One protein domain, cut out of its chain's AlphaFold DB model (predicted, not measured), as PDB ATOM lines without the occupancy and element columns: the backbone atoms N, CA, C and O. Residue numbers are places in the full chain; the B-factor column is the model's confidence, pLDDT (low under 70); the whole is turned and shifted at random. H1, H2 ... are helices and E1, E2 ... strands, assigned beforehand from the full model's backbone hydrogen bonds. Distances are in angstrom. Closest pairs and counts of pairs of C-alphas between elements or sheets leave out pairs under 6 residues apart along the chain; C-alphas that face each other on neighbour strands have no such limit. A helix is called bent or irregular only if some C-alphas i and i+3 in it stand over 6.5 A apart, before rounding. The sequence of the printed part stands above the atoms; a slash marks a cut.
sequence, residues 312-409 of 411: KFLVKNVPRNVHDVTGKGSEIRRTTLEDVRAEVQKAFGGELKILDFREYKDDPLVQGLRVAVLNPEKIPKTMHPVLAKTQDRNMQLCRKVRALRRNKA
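AT A GLANCE: This is residues 312 to 409 of the 411 residues of an uncharacterized protein of Ceratocystis fimbriata f. sp. platani (UniProt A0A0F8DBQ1). A strongly twisted sheet of three strands, E1, E5 and E4, curls round the short helix H1, and a long helix, H2, starts beside E1 and runs out past a separate two-stranded hairpin, E2 and E3, to end as a free arm. Residues 399 to 409, of which 399 to 407 belong to H2, stick out from the body. The 98 printed residues hold, in chain order, E1, E2, E3, H1, E4, E5 and H2; the sheet order is E1, E5, E4, antiparallel, and the class is mixed, helices and strands. The whole is loose, with a radius of gyration of the C-alphas of 15.8 A and spans of 53 by 30 by 23 A.

HOW THE PARTS SIT: Start with E1, residues 312 to 319, an edge strand that bends by 55 degrees at residue 316. It runs on into E2, residues 321 to 326, at 63 degrees; the two meet only through their link. E3, residues 329 to 334, forms an antiparallel hairpin with E2, where N 324 and O 331 are 2.9 A apart, within hydrogen-bond range. Next comes H1, residues 337 to 348, irregular, with C-alphas 339 and 342 7.2 A apart. E4, residues 351 to 360, and E5, residues 363 to 374, form an antiparallel hairpin, with N 358 and O 368 at 2.9 A; E5 is also antiparallel to E1, with N 313 and O 371 at 2.8 A. H1 is on one face of this sheet, giving two layers, a helix layer on a sheet; the closest C-alphas of H1 and E4 are Gln 345 and Leu 352, 6.5 A. H2, residues 386 to 407, only grazes the sheet with residues 386 to 391. H1 and H2 only just touch, with 3 pairs of C-alphas within 8 A, closest at Glu 343 and Val 386, 7.3 A; they run opposite ways at a steep tilt of 52 degrees. The closest C-alphas of E2 and H2 are His 323 and Asn 394, 7.8 A. Within hydrogen-bond range are 6 of 8 O i to N i+4 pairs in H1 and 17 of 18 in H2.

IN THESE COORDINATES: Find C-alpha 312 at (266.595, 199.465, 188.280), where E1 begins its 19.6 A. E2, E3 and H1 follow; then E4 covers 25.6 A and E5 28.8 A. H2 runs 32.6 A from C-alpha 386 at (255.346, 213.356, 193.155) to C-alpha 407 at (247.765, 235.378, 215.996).

THE WHOLE: The C-alphas farthest apart are those of Asn 375 and Ala 409, 53.8 A. The printed part has no cut; its one long link joins E5 to H2. The model's pLDDT is under 70 at residues 360 to 367 and 382 to 391.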
ATOM      1  N   LYS A 312     265.863 198.497 187.461       82.31
ATOM      2  CA  LYS A 312     266.595 199.465 188.280       82.31
ATOM      3  C   LYS A 312     266.211 200.866 187.844       82.31
ATOM      4  O   LYS A 312     266.593 201.303 186.758       82.31
ATOM      5  N   PHE A 313     265.546 201.589 188.730       83.69
ATOM      6  CA  PHE A 313     265.196 202.983 188.535       83.69
ATOM      7  C   PHE A 313     266.040 203.884 189.419       83.69
ATOM      8  O   PHE A 313     266.435 203.542 190.536       83.69
ATOM      9  N   LEU A 314     266.319 205.067 188.887       85.06
ATOM     10  CA  LEU A 314     266.984 206.135 189.605       85.06
ATOM     11  C   LEU A 314     265.953 207.228 189.869       85.06
ATOM     12  O   LEU A 314     265.603 207.991 188.966       85.06
ATOM     13  N   VAL A 315     265.458 207.282 191.101       85.44
ATOM     14  CA  VAL A 315     264.549 208.340 191.537       85.44
ATOM     15  C   VAL A 315     265.398 209.576 191.802       85.44
ATOM     16  O   VAL A 315     266.214 209.610 192.725       85.44
ATOM     17  N   LYS A 316     265.263 210.568 190.925       84.31
ATOM     18  CA  LYS A 316     265.916 211.871 191.074       84.31
ATOM     19  C   LYS A 316     265.137 212.735 192.066       84.31
ATOM     20  O   LYS A 316     263.936 212.541 192.235       84.31
ATOM     21  N   ASN A 317     265.820 213.720 192.647       83.81
ATOM     22  CA  ASN A 317     265.230 214.753 193.505       83.81
ATOM     23  C   ASN A 317     264.591 214.209 194.787       83.81
ATOM     24  O   ASN A 317     263.566 214.720 195.234       83.81
ATOM     25  N   VAL A 318     265.194 213.180 195.386       85.62
ATOM     26  CA  VAL A 318     264.819 212.797 196.744       85.62
ATOM     27  C   VAL A 318     265.388 213.858 197.685       85.62
ATOM     28  O   VAL A 318     266.606 214.071 197.668       85.62
ATOM     29  N   PRO A 319     264.542 214.571 198.457       82.12
ATOM     30  CA  PRO A 319     265.034 215.568 199.395       82.12
ATOM     31  C   PRO A 319     265.985 214.890 200.375       82.12
ATOM     32  O   PRO A 319     265.745 213.758 200.787       82.12
ATOM     33  N   ARG A 320     267.076 215.561 200.746       82.75
ATOM     34  CA  ARG A 320     268.070 214.994 201.670       82.75
ATOM     35  C   ARG A 320     267.556 214.910 203.110       82.75
ATOM     36  O   ARG A 320     267.932 214.001 203.846       82.75
ATOM     37  N   ASN A 321     266.705 215.860 203.491       87.06
ATOM     38  CA  ASN A 321     266.146 215.978 204.829       87.06
ATOM     39  C   ASN A 321     264.618 216.073 204.758       87.06
ATOM     40  O   ASN A 321     264.080 216.803 203.921       87.06
ATOM     41  N   VAL A 322     263.942 215.390 205.679       87.31
ATOM     42  CA  VAL A 322     262.505 215.518 205.926       87.31
ATOM     43  C   VAL A 322     262.310 216.275 207.235       87.31
ATOM     44  O   VAL A 322     263.003 216.039 208.226       87.31
ATOM     45  N   HIS A 323     261.358 217.202 207.225       87.12
ATOM     46  CA  HIS A 323     260.884 217.867 208.430       87.12
ATOM     47  C   HIS A 323     259.747 217.041 209.021       87.12
ATOM     48  O   HIS A 323     258.654 217.013 208.454       87.12
ATOM     49  N   ASP A 324     260.010 216.379 210.143       87.50
ATOM     50  CA  ASP A 324     258.997 215.638 210.879       87.50
ATOM     51  C   ASP A 324     258.386 216.568 211.933       87.50
ATOM     52  O   ASP A 324     259.080 217.084 212.816       87.50
ATOM     53  N   VAL A 325     257.094 216.864 211.798       84.69
ATOM     54  CA  VAL A 325     256.365 217.711 212.747       84.69
ATOM     55  C   VAL A 325     255.577 216.787 213.658       84.69
ATOM     56  O   VAL A 325     254.384 216.559 213.467       84.69
ATOM     57  N   THR A 326     256.260 216.230 214.652       82.19
ATOM     58  CA  THR A 326     255.594 215.459 215.701       82.19
ATOM     59  C   THR A 326     255.031 216.414 216.755       82.19
ATOM     60  O   THR A 326     255.495 217.544 216.915       82.19
ATOM     61  N   GLY A 327     254.028 215.980 217.524       81.31
ATOM     62  CA  GLY A 327     253.426 216.803 218.587       81.31
ATOM     63  C   GLY A 327     254.407 217.283 219.672       81.31
ATOM     64  O   GLY A 327     254.042 218.121 220.490       81.31
ATOM     65  N   LYS A 328     255.652 216.783 219.674       85.25
ATOM     66  CA  LYS A 328     256.736 217.179 220.586       85.25
ATOM     67  C   LYS A 328     257.686 218.237 220.006       85.25
ATOM     68  O   LYS A 328     258.548 218.721 220.731       85.25
ATOM     69  N   GLY A 329     257.536 218.616 218.736       87.56
ATOM     70  CA  GLY A 329     258.390 219.603 218.078       87.56
ATOM     71  C   GLY A 329     258.636 219.300 216.601       87.56
ATOM     72  O   GLY A 329     258.261 218.251 216.085       87.56
ATOM     73  N   SER A 330     259.270 220.247 215.910       88.75
ATOM     74  CA  SER A 330     259.764 220.043 214.548       88.75
ATOM     75  C   SER A 330     261.194 219.514 214.601       88.75
ATOM     76  O   SER A 330     262.088 220.245 215.034       88.75
ATOM     77  N   GLU A 331     261.414 218.289 214.136       92.25
ATOM     78  CA  GLU A 331     262.744 217.693 214.013       92.25
ATOM     79  C   GLU A 331     263.134 217.597 212.534       92.25
ATOM     80  O   GLU A 331     262.323 217.247 211.673       92.25
ATOM     81  N   ILE A 332     264.378 217.958 212.220       90.31
ATOM     82  CA  ILE A 332     264.945 217.798 210.879       90.31
ATOM     83  C   ILE A 332     265.760 216.512 210.899       90.31
ATOM     84  O   ILE A 332     266.823 216.476 211.518       90.31
ATOM     85  N   ARG A 333     265.291 215.474 210.203       90.88
ATOM     86  CA  ARG A 333     266.027 214.211 210.061       90.88
ATOM     87  C   ARG A 333     266.371 213.932 208.607       90.88
ATOM     88  O   ARG A 333     265.725 214.443 207.692       90.88
ATOM     89  N   ARG A 334     267.416 213.129 208.385       86.56
ATOM     90  CA  ARG A 334     267.745 212.639 207.041       86.56
ATOM     91  C   ARG A 334     266.579 211.813 206.515       86.56
ATOM     92  O   ARG A 334     265.981 211.053 207.275       86.56
ATOM     93  N   THR A 335     266.278 211.969 205.231       84.88
ATOM     94  CA  THR A 335     265.230 211.196 204.567       84.88
ATOM     95  C   THR A 335     265.582 209.725 204.641       84.88
ATOM     96  O   THR A 335     266.614 209.291 204.125       84.88
ATOM     97  N   THR A 336     264.734 208.974 205.325       87.38
ATOM     98  CA  THR A 336     264.853 207.526 205.422       87.38
ATOM     99  C   THR A 336     264.077 206.871 204.296       87.38
ATOM    100  O   THR A 336     263.357 207.510 203.524       87.38
ATOM    101  N   LEU A 337     264.257 205.566 204.176       81.81
ATOM    102  CA  LEU A 337     263.608 204.793 203.143       81.81
ATOM    103  C   LEU A 337     262.093 204.779 203.308       81.81
ATOM    104  O   LEU A 337     261.348 204.895 202.337       81.81
ATOM    105  N   GLU A 338     261.663 204.637 204.551       87.12
ATOM    106  CA  GLU A 338     260.280 204.526 204.981       87.12
ATOM    107  C   GLU A 338     259.482 205.771 204.580       87.12
ATOM    108  O   GLU A 338     258.334 205.645 204.157       87.12
ATOM    109  N   ASP A 339     260.127 206.942 204.602       88.38
ATOM    110  CA  ASP A 339     259.506 208.226 204.266       88.38
ATOM    111  C   ASP A 339     259.098 208.310 202.787       88.38
ATOM    112  O   ASP A 339     258.074 208.900 202.449       88.38
ATOM    113  N   VAL A 340     259.885 207.705 201.890       88.38
ATOM    114  CA  VAL A 340     259.651 207.753 200.435       88.38
ATOM    115  C   VAL A 340     259.042 206.470 199.882       88.38
ATOM    116  O   VAL A 340     258.522 206.470 198.765       88.38
ATOM    117  N   ARG A 341     259.070 205.371 200.647       88.69
ATOM    118  CA  ARG A 341     258.641 204.042 200.192       88.69
ATOM    119  C   ARG A 341     257.220 204.050 199.651       88.69
ATOM    120  O   ARG A 341     257.004 203.551 198.555       88.69
ATOM    121  N   ALA A 342     256.276 204.646 200.379       89.19
ATOM    122  CA  ALA A 342     254.870 204.672 199.982       89.19
ATOM    123  C   ALA A 342     254.646 205.455 198.677       89.19
ATOM    124  O   ALA A 342     253.871 205.032 197.821       89.19
ATOM    125  N   GLU A 343     255.346 206.576 198.490       89.12
ATOM    126  CA  GLU A 343     255.229 207.393 197.279       89.12
ATOM    127  C   GLU A 343     255.853 206.716 196.065       89.12
ATOM    128  O   GLU A 343     255.246 206.693 194.993       89.12
ATOM    129  N   VAL A 344     257.040 206.131 196.238       87.81
ATOM    130  CA  VAL A 344     257.693 205.350 195.186       87.81
ATOM    131  C   VAL A 344     256.821 204.139 194.842       87.81
ATOM    132  O   VAL A 344     256.581 203.887 193.664       87.81
ATOM    133  N   GLN A 345     256.266 203.433 195.832       89.38
ATOM    134  CA  GLN A 345     255.421 202.258 195.582       89.38
ATOM    135  C   GLN A 345     254.164 202.640 194.814       89.38
ATOM    136  O   GLN A 345     253.793 201.983 193.849       89.38
ATOM    137  N   LYS A 346     253.552 203.761 195.190       91.62
ATOM    138  CA  LYS A 346     252.400 204.318 194.486       91.62
ATOM    139  C   LYS A 346     252.738 204.766 193.061       91.62
ATOM    140  O   LYS A 346     251.878 204.686 192.187       91.62
ATOM    141  N   ALA A 347     253.950 205.270 192.826       88.12
ATOM    142  CA  ALA A 347     254.371 205.768 191.520       88.12
ATOM    143  C   ALA A 347     254.688 204.644 190.523       88.12
ATOM    144  O   ALA A 347     254.319 204.757 189.354       88.12
ATOM    145  N   PHE A 348     255.365 203.586 190.974       86.75
ATOM    146  CA  PHE A 348     255.795 202.479 190.114       86.75
ATOM    147  C   PHE A 348     254.804 201.301 190.089       86.75
ATOM    148  O   PHE A 348     254.757 200.562 189.105       86.75
ATOM    149  N   GLY A 349     253.996 201.134 191.141       87.25
ATOM    150  CA  GLY A 349     253.277 199.884 191.399       87.25
ATOM    151  C   GLY A 349     254.229 198.755 191.823       87.25
ATOM    152  O   GLY A 349     255.451 198.921 191.819       87.25
ATOM    153  N   GLY A 350     253.667 197.604 192.192       83.56
ATOM    154  CA  GLY A 350     254.437 196.392 192.496       83.56
ATOM    155  C   GLY A 350     255.185 196.385 193.837       83.56
ATOM    156  O   GLY A 350     254.970 197.212 194.732       83.56
ATOM    157  N   GLU A 351     256.056 195.385 193.991       83.69
ATOM    158  CA  GLU A 351     256.889 195.197 195.181       83.69
ATOM    159  C   GLU A 351     258.229 195.930 195.008       83.69
ATOM    160  O   GLU A 351     258.949 195.751 194.024       83.69
ATOM    161  N   LEU A 352     258.587 196.768 195.980       84.00
ATOM    162  CA  LEU A 352     259.831 197.537 195.964       84.00
ATOM    163  C   LEU A 352     260.918 196.876 196.805       84.00
ATOM    164  O   LEU A 352     260.778 196.756 198.027       84.00
ATOM    165  N   LYS A 353     262.065 196.601 196.178       79.56
ATOM    166  CA  LYS A 353     263.336 196.397 196.881       79.56
ATOM    167  C   LYS A 353     264.233 197.584 196.617       79.56
ATOM    168  O   LYS A 353     264.700 197.818 195.506       79.56
ATOM    169  N   ILE A 354     264.487 198.363 197.654       74.62
ATOM    170  CA  ILE A 354     265.446 199.446 197.529       74.62
ATOM    171  C   ILE A 354     266.853 198.866 197.582       74.62
ATOM    172  O   ILE A 354     267.138 197.989 198.391       74.62
ATOM    173  N   LEU A 355     267.694 199.339 196.663       71.50
ATOM    174  CA  LEU A 355     269.072 198.892 196.552       71.50
ATOM    175  C   LEU A 355     269.966 199.738 197.449       71.50
ATOM    176  O   LEU A 355     270.524 199.193 198.380       71.50
ATOM    177  N   ASP A 356     270.075 201.043 197.177       75.62
ATOM    178  CA  ASP A 356     270.969 201.953 197.903       75.62
ATOM    179  C   ASP A 356     270.610 203.426 197.639       75.62
ATOM    180  O   ASP A 356     270.162 203.792 196.542       75.62
ATOM    181  N   PHE A 357     270.912 204.300 198.602       73.50
ATOM    182  CA  PHE A 357     271.021 205.741 198.362       73.50
ATOM    183  C   PHE A 357     272.384 206.057 197.735       73.50
ATOM    184  O   PHE A 357     273.420 205.583 198.202       73.50
ATOM    185  N   ARG A 358     272.409 206.883 196.683       73.38
ATOM    186  CA  ARG A 358     273.656 207.470 196.172       73.38
ATOM    187  C   ARG A 358     273.586 208.983 196.201       73.38
ATOM    188  O   ARG A 358     272.646 209.584 195.688       73.38
ATOM    189  N   GLU A 359     274.632 209.584 196.746       70.44
ATOM    190  CA  GLU A 359     274.879 211.012 196.598       70.44
ATOM    191  C   GLU A 359     275.439 211.267 195.191       70.44
ATOM    192  O   GLU A 359     276.313 210.529 194.713       70.44
ATOM    193  N   TYR A 360     274.902 212.268 194.491       66.94
ATOM    194  CA  TYR A 360     275.474 212.694 193.218       66.94
ATOM    195  C   TYR A 360     276.670 213.599 193.490       66.94
ATOM    196  O   TYR A 360     276.606 214.485 194.333       66.94
ATOM    197  N   LYS A 361     277.767 213.377 192.760       64.31
ATOM    198  CA  LYS A 361     278.988 214.181 192.916       64.31
ATOM    199  C   LYS A 361     278.787 215.645 192.519       64.31
ATOM    200  O   LYS A 361     279.465 216.503 193.066       64.31
ATOM    201  N   ASP A 362     277.857 215.902 191.601       66.75
ATOM    202  CA  ASP A 362     277.699 217.212 190.966       66.75
ATOM    203  C   ASP A 362     276.655 218.103 191.665       66.75
ATOM    204  O   ASP A 362     276.596 219.296 191.388       66.75
ATOM    205  N   ASP A 363     275.854 217.552 192.588       64.25
ATOM    206  CA  ASP A 363     274.889 218.316 193.386       64.25
ATOM    207  C   ASP A 363     274.758 217.718 194.805       64.25
ATOM    208  O   ASP A 363     274.062 216.717 194.997       64.25
ATOM    209  N   PRO A 364     275.417 218.307 195.824       65.38
ATOM    210  CA  PRO A 364     275.415 217.783 197.193       65.38
ATOM    211  C   PRO A 364     274.061 217.931 197.908       65.38
ATOM    212  O   PRO A 364     273.881 217.389 199.008       65.38
ATOM    213  N   LEU A 365     273.118 218.679 197.323       61.84
ATOM    214  CA  LEU A 365     271.765 218.842 197.853       61.84
ATOM    215  C   LEU A 365     270.807 217.774 197.317       61.84
ATOM    216  O   LEU A 365     269.771 217.525 197.940       61.84
ATOM    217  N   VAL A 366     271.160 217.111 196.214       59.53
ATOM    218  CA  VAL A 366     270.320 216.099 195.572       59.53
ATOM    219  C   VAL A 366     270.892 214.710 195.825       59.53
ATOM    220  O   VAL A 366     272.002 214.370 195.417       59.53
ATOM    221  N   GLN A 367     270.096 213.856 196.468       68.44
ATOM    222  CA  GLN A 367     270.368 212.426 196.535       68.44
ATOM    223  C   GLN A 367     269.506 211.685 195.512       68.44
ATOM    224  O   GLN A 367     268.347 212.021 195.252       68.44
ATOM    225  N   GLY A 368     270.107 210.680 194.882       77.44
ATOM    226  CA  GLY A 368     269.424 209.759 193.989       77.44
ATOM    227  C   GLY A 368     269.149 208.469 194.723       77.44
ATOM    228  O   GLY A 368     270.087 207.783 195.135       77.44
ATOM    229  N   LEU A 369     267.880 208.102 194.845       80.56
ATOM    230  CA  LEU A 369     267.524 206.794 195.370       80.56
ATOM    231  C   LEU A 369     267.527 205.782 194.225       80.56
ATOM    232  O   LEU A 369     266.813 205.950 193.231       80.56
ATOM    233  N   ARG A 370     268.337 204.726 194.349       79.50
ATOM    234  CA  ARG A 370     268.277 203.588 193.429       79.50
ATOM    235  C   ARG A 370     267.287 202.580 193.972       79.50
ATOM    236  O   ARG A 370     267.546 201.920 194.978       79.50
ATOM    237  N   VAL A 371     266.174 202.443 193.272       82.62
ATOM    238  CA  VAL A 371     265.144 201.460 193.599       82.62
ATOM    239  C   VAL A 371     265.144 200.366 192.549       82.62
ATOM    240  O   VAL A 371     265.309 200.634 191.360       82.62
ATOM    241  N   ALA A 372     265.000 199.126 192.991       82.50
ATOM    242  CA  ALA A 372     264.633 198.026 192.127       82.50
ATOM    243  C   ALA A 372     263.141 197.763 192.336       82.50
ATOM    244  O   ALA A 372     262.695 197.507 193.457       82.50
ATOM    245  N   VAL A 373     262.366 197.862 191.263       82.38
ATOM    246  CA  VAL A 373     260.936 197.541 191.304       82.38
ATOM    247  C   VAL A 373     260.758 196.160 190.695       82.38
ATOM    248  O   VAL A 373     261.282 195.894 189.610       82.38
ATOM    249  N   LEU A 374     260.043 195.288 191.400       81.00
ATOM    250  CA  LEU A 374     259.588 194.017 190.863       81.00
ATOM    251  C   LEU A 374     258.314 194.243 190.066       81.00
ATOM    252  O   LEU A 374     257.319 194.680 190.642       81.00
ATOM    253  N   ASN A 375     258.345 193.903 188.777       79.00
ATOM    254  CA  ASN A 375     257.188 193.977 187.880       79.00
ATOM    255  C   ASN A 375     256.470 195.341 187.962       79.00
ATOM    256  O   ASN A 375     255.320 195.396 188.398       79.00
ATOM    257  N   PRO A 376     257.141 196.453 187.595       81.19
ATOM    258  CA  PRO A 376     256.517 197.770 187.642       81.19
ATOM    259  C   PRO A 376     255.270 197.791 186.750       81.19
ATOM    260  O   PRO A 376     255.358 197.584 185.542       81.19
ATOM    261  N   GLU A 377     254.106 198.080 187.331       81.00
ATOM    262  CA  GLU A 377     252.865 198.262 186.565       81.00
ATOM    263  C   GLU A 377     252.936 199.522 185.697       81.00
ATOM    264  O   GLU A 377     252.284 199.626 184.656       81.00
ATOM    265  N   LYS A 378     253.710 200.515 186.150       85.81
ATOM    266  CA  LYS A 378     253.866 201.811 185.493       85.81
ATOM    267  C   LYS A 378     255.334 202.207 185.491       85.81
ATOM    268  O   LYS A 378     255.982 202.252 186.532       85.81
ATOM    269  N   ILE A 379     255.841 202.573 184.316       81.12
ATOM    270  CA  ILE A 379     257.155 203.202 184.172       81.12
ATOM    271  C   ILE A 379     256.927 204.719 184.109       81.12
ATOM    272  O   ILE A 379     256.529 205.233 183.056       81.12
ATOM    273  N   PRO A 380     257.120 205.474 185.209       74.06
ATOM    274  CA  PRO A 380     256.956 206.918 185.174       74.06
ATOM    275  C   PRO A 380     258.016 207.527 184.249       74.06
ATOM    276  O   PRO A 380     259.210 207.490 184.544       74.06
ATOM    277  N   LYS A 381     257.578 208.117 183.126       71.38
ATOM    278  CA  LYS A 381     258.456 208.775 182.135       71.38
ATOM    279  C   LYS A 381     259.334 209.865 182.766       71.38
ATOM    280  O   LYS A 381     260.452 210.087 182.317       71.38
ATOM    281  N   THR A 382     258.854 210.498 183.836       62.69
ATOM    282  CA  THR A 382     259.584 211.470 184.652       62.69
ATOM    283  C   THR A 382     259.003 211.491 186.073       62.69
ATOM    284  O   THR A 382     257.833 211.801 186.274       62.69
ATOM    285  N   MET A 383     259.814 211.209 187.099       62.38
ATOM    286  CA  MET A 383     259.421 211.311 188.524       62.38
ATOM    287  C   MET A 383     259.317 212.767 189.028       62.38
ATOM    288  O   MET A 383     259.479 213.042 190.213       62.38
ATOM    289  N   HIS A 384     259.078 213.733 188.139       55.34
ATOM    290  CA  HIS A 384     259.335 215.142 188.433       55.34
ATOM    291  C   HIS A 384     258.288 215.916 189.267       55.34
ATOM    292  O   HIS A 384     258.598 217.054 189.607       55.34
ATOM    293  N   PRO A 385     257.114 215.372 189.669       55.00
ATOM    294  CA  PRO A 385     256.250 216.124 190.594       55.00
ATOM    295  C   PRO A 385     255.705 215.375 191.821       55.00
ATOM    296  O   PRO A 385     254.992 215.997 192.606       55.00
ATOM    297  N   VAL A 386     255.981 214.080 192.028       55.72
ATOM    298  CA  VAL A 386     255.346 213.356 193.155       55.72
ATOM    299  C   VAL A 386     255.886 213.857 194.500       55.72
ATOM    300  O   VAL A 386     255.100 214.316 195.323       55.72
ATOM    301  N   LEU A 387     257.212 213.931 194.652       57.00
ATOM    302  CA  LEU A 387     257.849 214.462 195.867       57.00
ATOM    303  C   LEU A 387     257.663 215.980 196.027       57.00
ATOM    304  O   LEU A 387     257.565 216.483 197.146       57.00
ATOM    305  N   ALA A 388     257.550 216.718 194.918       61.31
ATOM    306  CA  ALA A 388     257.319 218.163 194.950       61.31
ATOM    307  C   ALA A 388     255.973 218.515 195.610       61.31
ATOM    308  O   ALA A 388     255.885 219.493 196.350       61.31
ATOM    309  N   LYS A 389     254.934 217.689 195.408       64.69
ATOM    310  CA  LYS A 389     253.627 217.884 196.058       64.69
ATOM    311  C   LYS A 389     253.695 217.675 197.570       64.69
ATOM    312  O   LYS A 389     253.053 218.416 198.310       64.69
ATOM    313  N   THR A 390     254.480 216.707 198.037       63.16
ATOM    314  CA  THR A 390     254.670 216.460 199.475       63.16
ATOM    315  C   THR A 390     255.466 217.583 200.128       63.16
ATOM    316  O   THR A 390     255.096 218.065 201.200       63.16
ATOM    317  N   GLN A 391     256.495 218.083 199.442       65.56
ATOM    318  CA  GLN A 391     257.254 219.243 199.901       65.56
ATOM    319  C   GLN A 391     256.380 220.503 200.000       65.56
ATOM    320  O   GLN A 391     256.450 221.211 201.006       65.56
ATOM    321  N   ASP A 392     255.512 220.757 199.015       75.12
ATOM    322  CA  ASP A 392     254.594 221.900 199.061       75.12
ATOM    323  C   ASP A 392     253.560 221.757 200.189       75.12
ATOM    324  O   ASP A 392     253.308 222.704 200.935       75.12
ATOM    325  N   ARG A 393     253.032 220.546 200.422       75.69
ATOM    326  CA  ARG A 393     252.098 220.281 201.529       75.69
ATOM    327  C   ARG A 393     252.735 220.541 202.899       75.69
ATOM    328  O   ARG A 393     252.113 221.181 203.749       75.69
ATOM    329  N   ASN A 394     253.987 220.121 203.089       70.56
ATOM    330  CA  ASN A 394     254.748 220.398 204.311       70.56
ATOM    331  C   ASN A 394     255.036 221.899 204.471       70.56
ATOM    332  O   ASN A 394     254.871 222.449 205.561       70.56
ATOM    333  N   MET A 395     255.380 222.594 203.384       76.31
ATOM    334  CA  MET A 395     255.566 224.049 203.393       76.31
ATOM    335  C   MET A 395     254.275 224.805 203.732       76.31
ATOM    336  O   MET A 395     254.310 225.765 204.505       76.31
ATOM    337  N   GLN A 396     253.126 224.368 203.214       82.19
ATOM    338  CA  GLN A 396     251.823 224.938 203.555       82.19
ATOM    339  C   GLN A 396     251.464 224.709 205.030       82.19
ATOM    340  O   GLN A 396     250.960 225.629 205.681       82.19
ATOM    341  N   LEU A 397     251.768 223.533 205.588       78.25
ATOM    342  CA  LEU A 397     251.563 223.251 207.012       78.25
ATOM    343  C   LEU A 397     252.440 224.159 207.886       78.25
ATOM    344  O   LEU A 397     251.937 224.799 208.810       78.25
ATOM    345  N   CYS A 398     253.721 224.314 207.536       76.00
ATOM    346  CA  CYS A 398     254.632 225.247 208.199       76.00
ATOM    347  C   CYS A 398     254.128 226.697 208.137       76.00
ATOM    348  O   CYS A 398     254.187 227.414 209.140       76.00
ATOM    349  N   ARG A 399     253.589 227.136 206.989       86.06
ATOM    350  CA  ARG A 399     252.970 228.467 206.845       86.06
ATOM    351  C   ARG A 399     251.751 228.623 207.758       86.06
ATOM    352  O   ARG A 399     251.661 229.639 208.445       86.06
ATOM    353  N   LYS A 400     250.867 227.619 207.840       86.69
ATOM    354  CA  LYS A 400     249.699 227.628 208.745       86.69
ATOM    355  C   LYS A 400     250.098 227.673 210.221       86.69
ATOM    356  O   LYS A 400     249.563 228.491 210.963       86.69
ATOM    357  N   VAL A 401     251.066 226.860 210.646       84.00
ATOM    358  CA  VAL A 401     251.562 226.868 212.036       84.00
ATOM    359  C   VAL A 401     252.192 228.218 212.384       84.00
ATOM    360  O   VAL A 401     251.960 228.751 213.469       84.00
ATOM    361  N   ARG A 402     252.954 228.812 211.456       84.75
ATOM    362  CA  ARG A 402     253.542 230.144 211.649       84.75
ATOM    363  C   ARG A 402     252.467 231.234 211.744       84.75
ATOM    364  O   ARG A 402     252.623 232.135 212.562       84.75
ATOM    365  N   ALA A 403     251.392 231.143 210.960       86.94
ATOM    366  CA  ALA A 403     250.255 232.060 211.049       86.94
ATOM    367  C   ALA A 403     249.526 231.945 212.401       86.94
ATOM    368  O   ALA A 403     249.324 232.953 213.067       86.94
ATOM    369  N   LEU A 404     249.242 230.724 212.870       88.75
ATOM    370  CA  LEU A 404     248.602 230.495 214.174       88.75
ATOM    371  C   LEU A 404     249.438 231.022 215.351       88.75
ATOM    372  O   LEU A 404     248.889 231.602 216.284       88.75
ATOM    373  N   ARG A 405     250.768 230.862 215.304       85.31
ATOM    374  CA  ARG A 405     251.661 231.418 216.334       85.31
ATOM    375  C   ARG A 405     251.695 232.946 216.340       85.31
ATOM    376  O   ARG A 405     251.864 233.512 217.410       85.31
ATOM    377  N   ARG A 406     251.557 233.603 215.179       89.12
ATOM    378  CA  ARG A 406     251.479 235.072 215.117       89.12
ATOM    379  C   ARG A 406     250.188 235.588 215.740       89.12
ATOM    380  O   ARG A 406     250.265 236.508 216.537       89.12
ATOM    381  N   ASN A 407     249.053 234.958 215.439       87.50
ATOM    382  CA  ASN A 407     247.765 235.378 215.996       87.50
ATOM    383  C   ASN A 407     247.750 235.240 217.527       87.50
ATOM    384  O   ASN A 407     247.382 236.175 218.218       87.50
ATOM    385  N   LYS A 408     248.288 234.137 218.066       85.38
ATOM    386  CA  LYS A 408     248.395 233.926 219.521       85.38
ATOM    387  C   LYS A 408     249.367 234.881 220.240       85.38
ATOM    388  O   LYS A 408     249.420 234.870 221.457       85.38
ATOM    389  N   ALA A 409     250.203 235.619 219.509       79.50
ATOM    390  CA  ALA A 409     251.094 236.625 220.087       79.50
ATOM    391  C   ALA A 409     250.511 238.048 220.007       79.50
ATOM    392  O   ALA A 409     251.132 238.975 220.522       79.50
TER     393      ALA A 409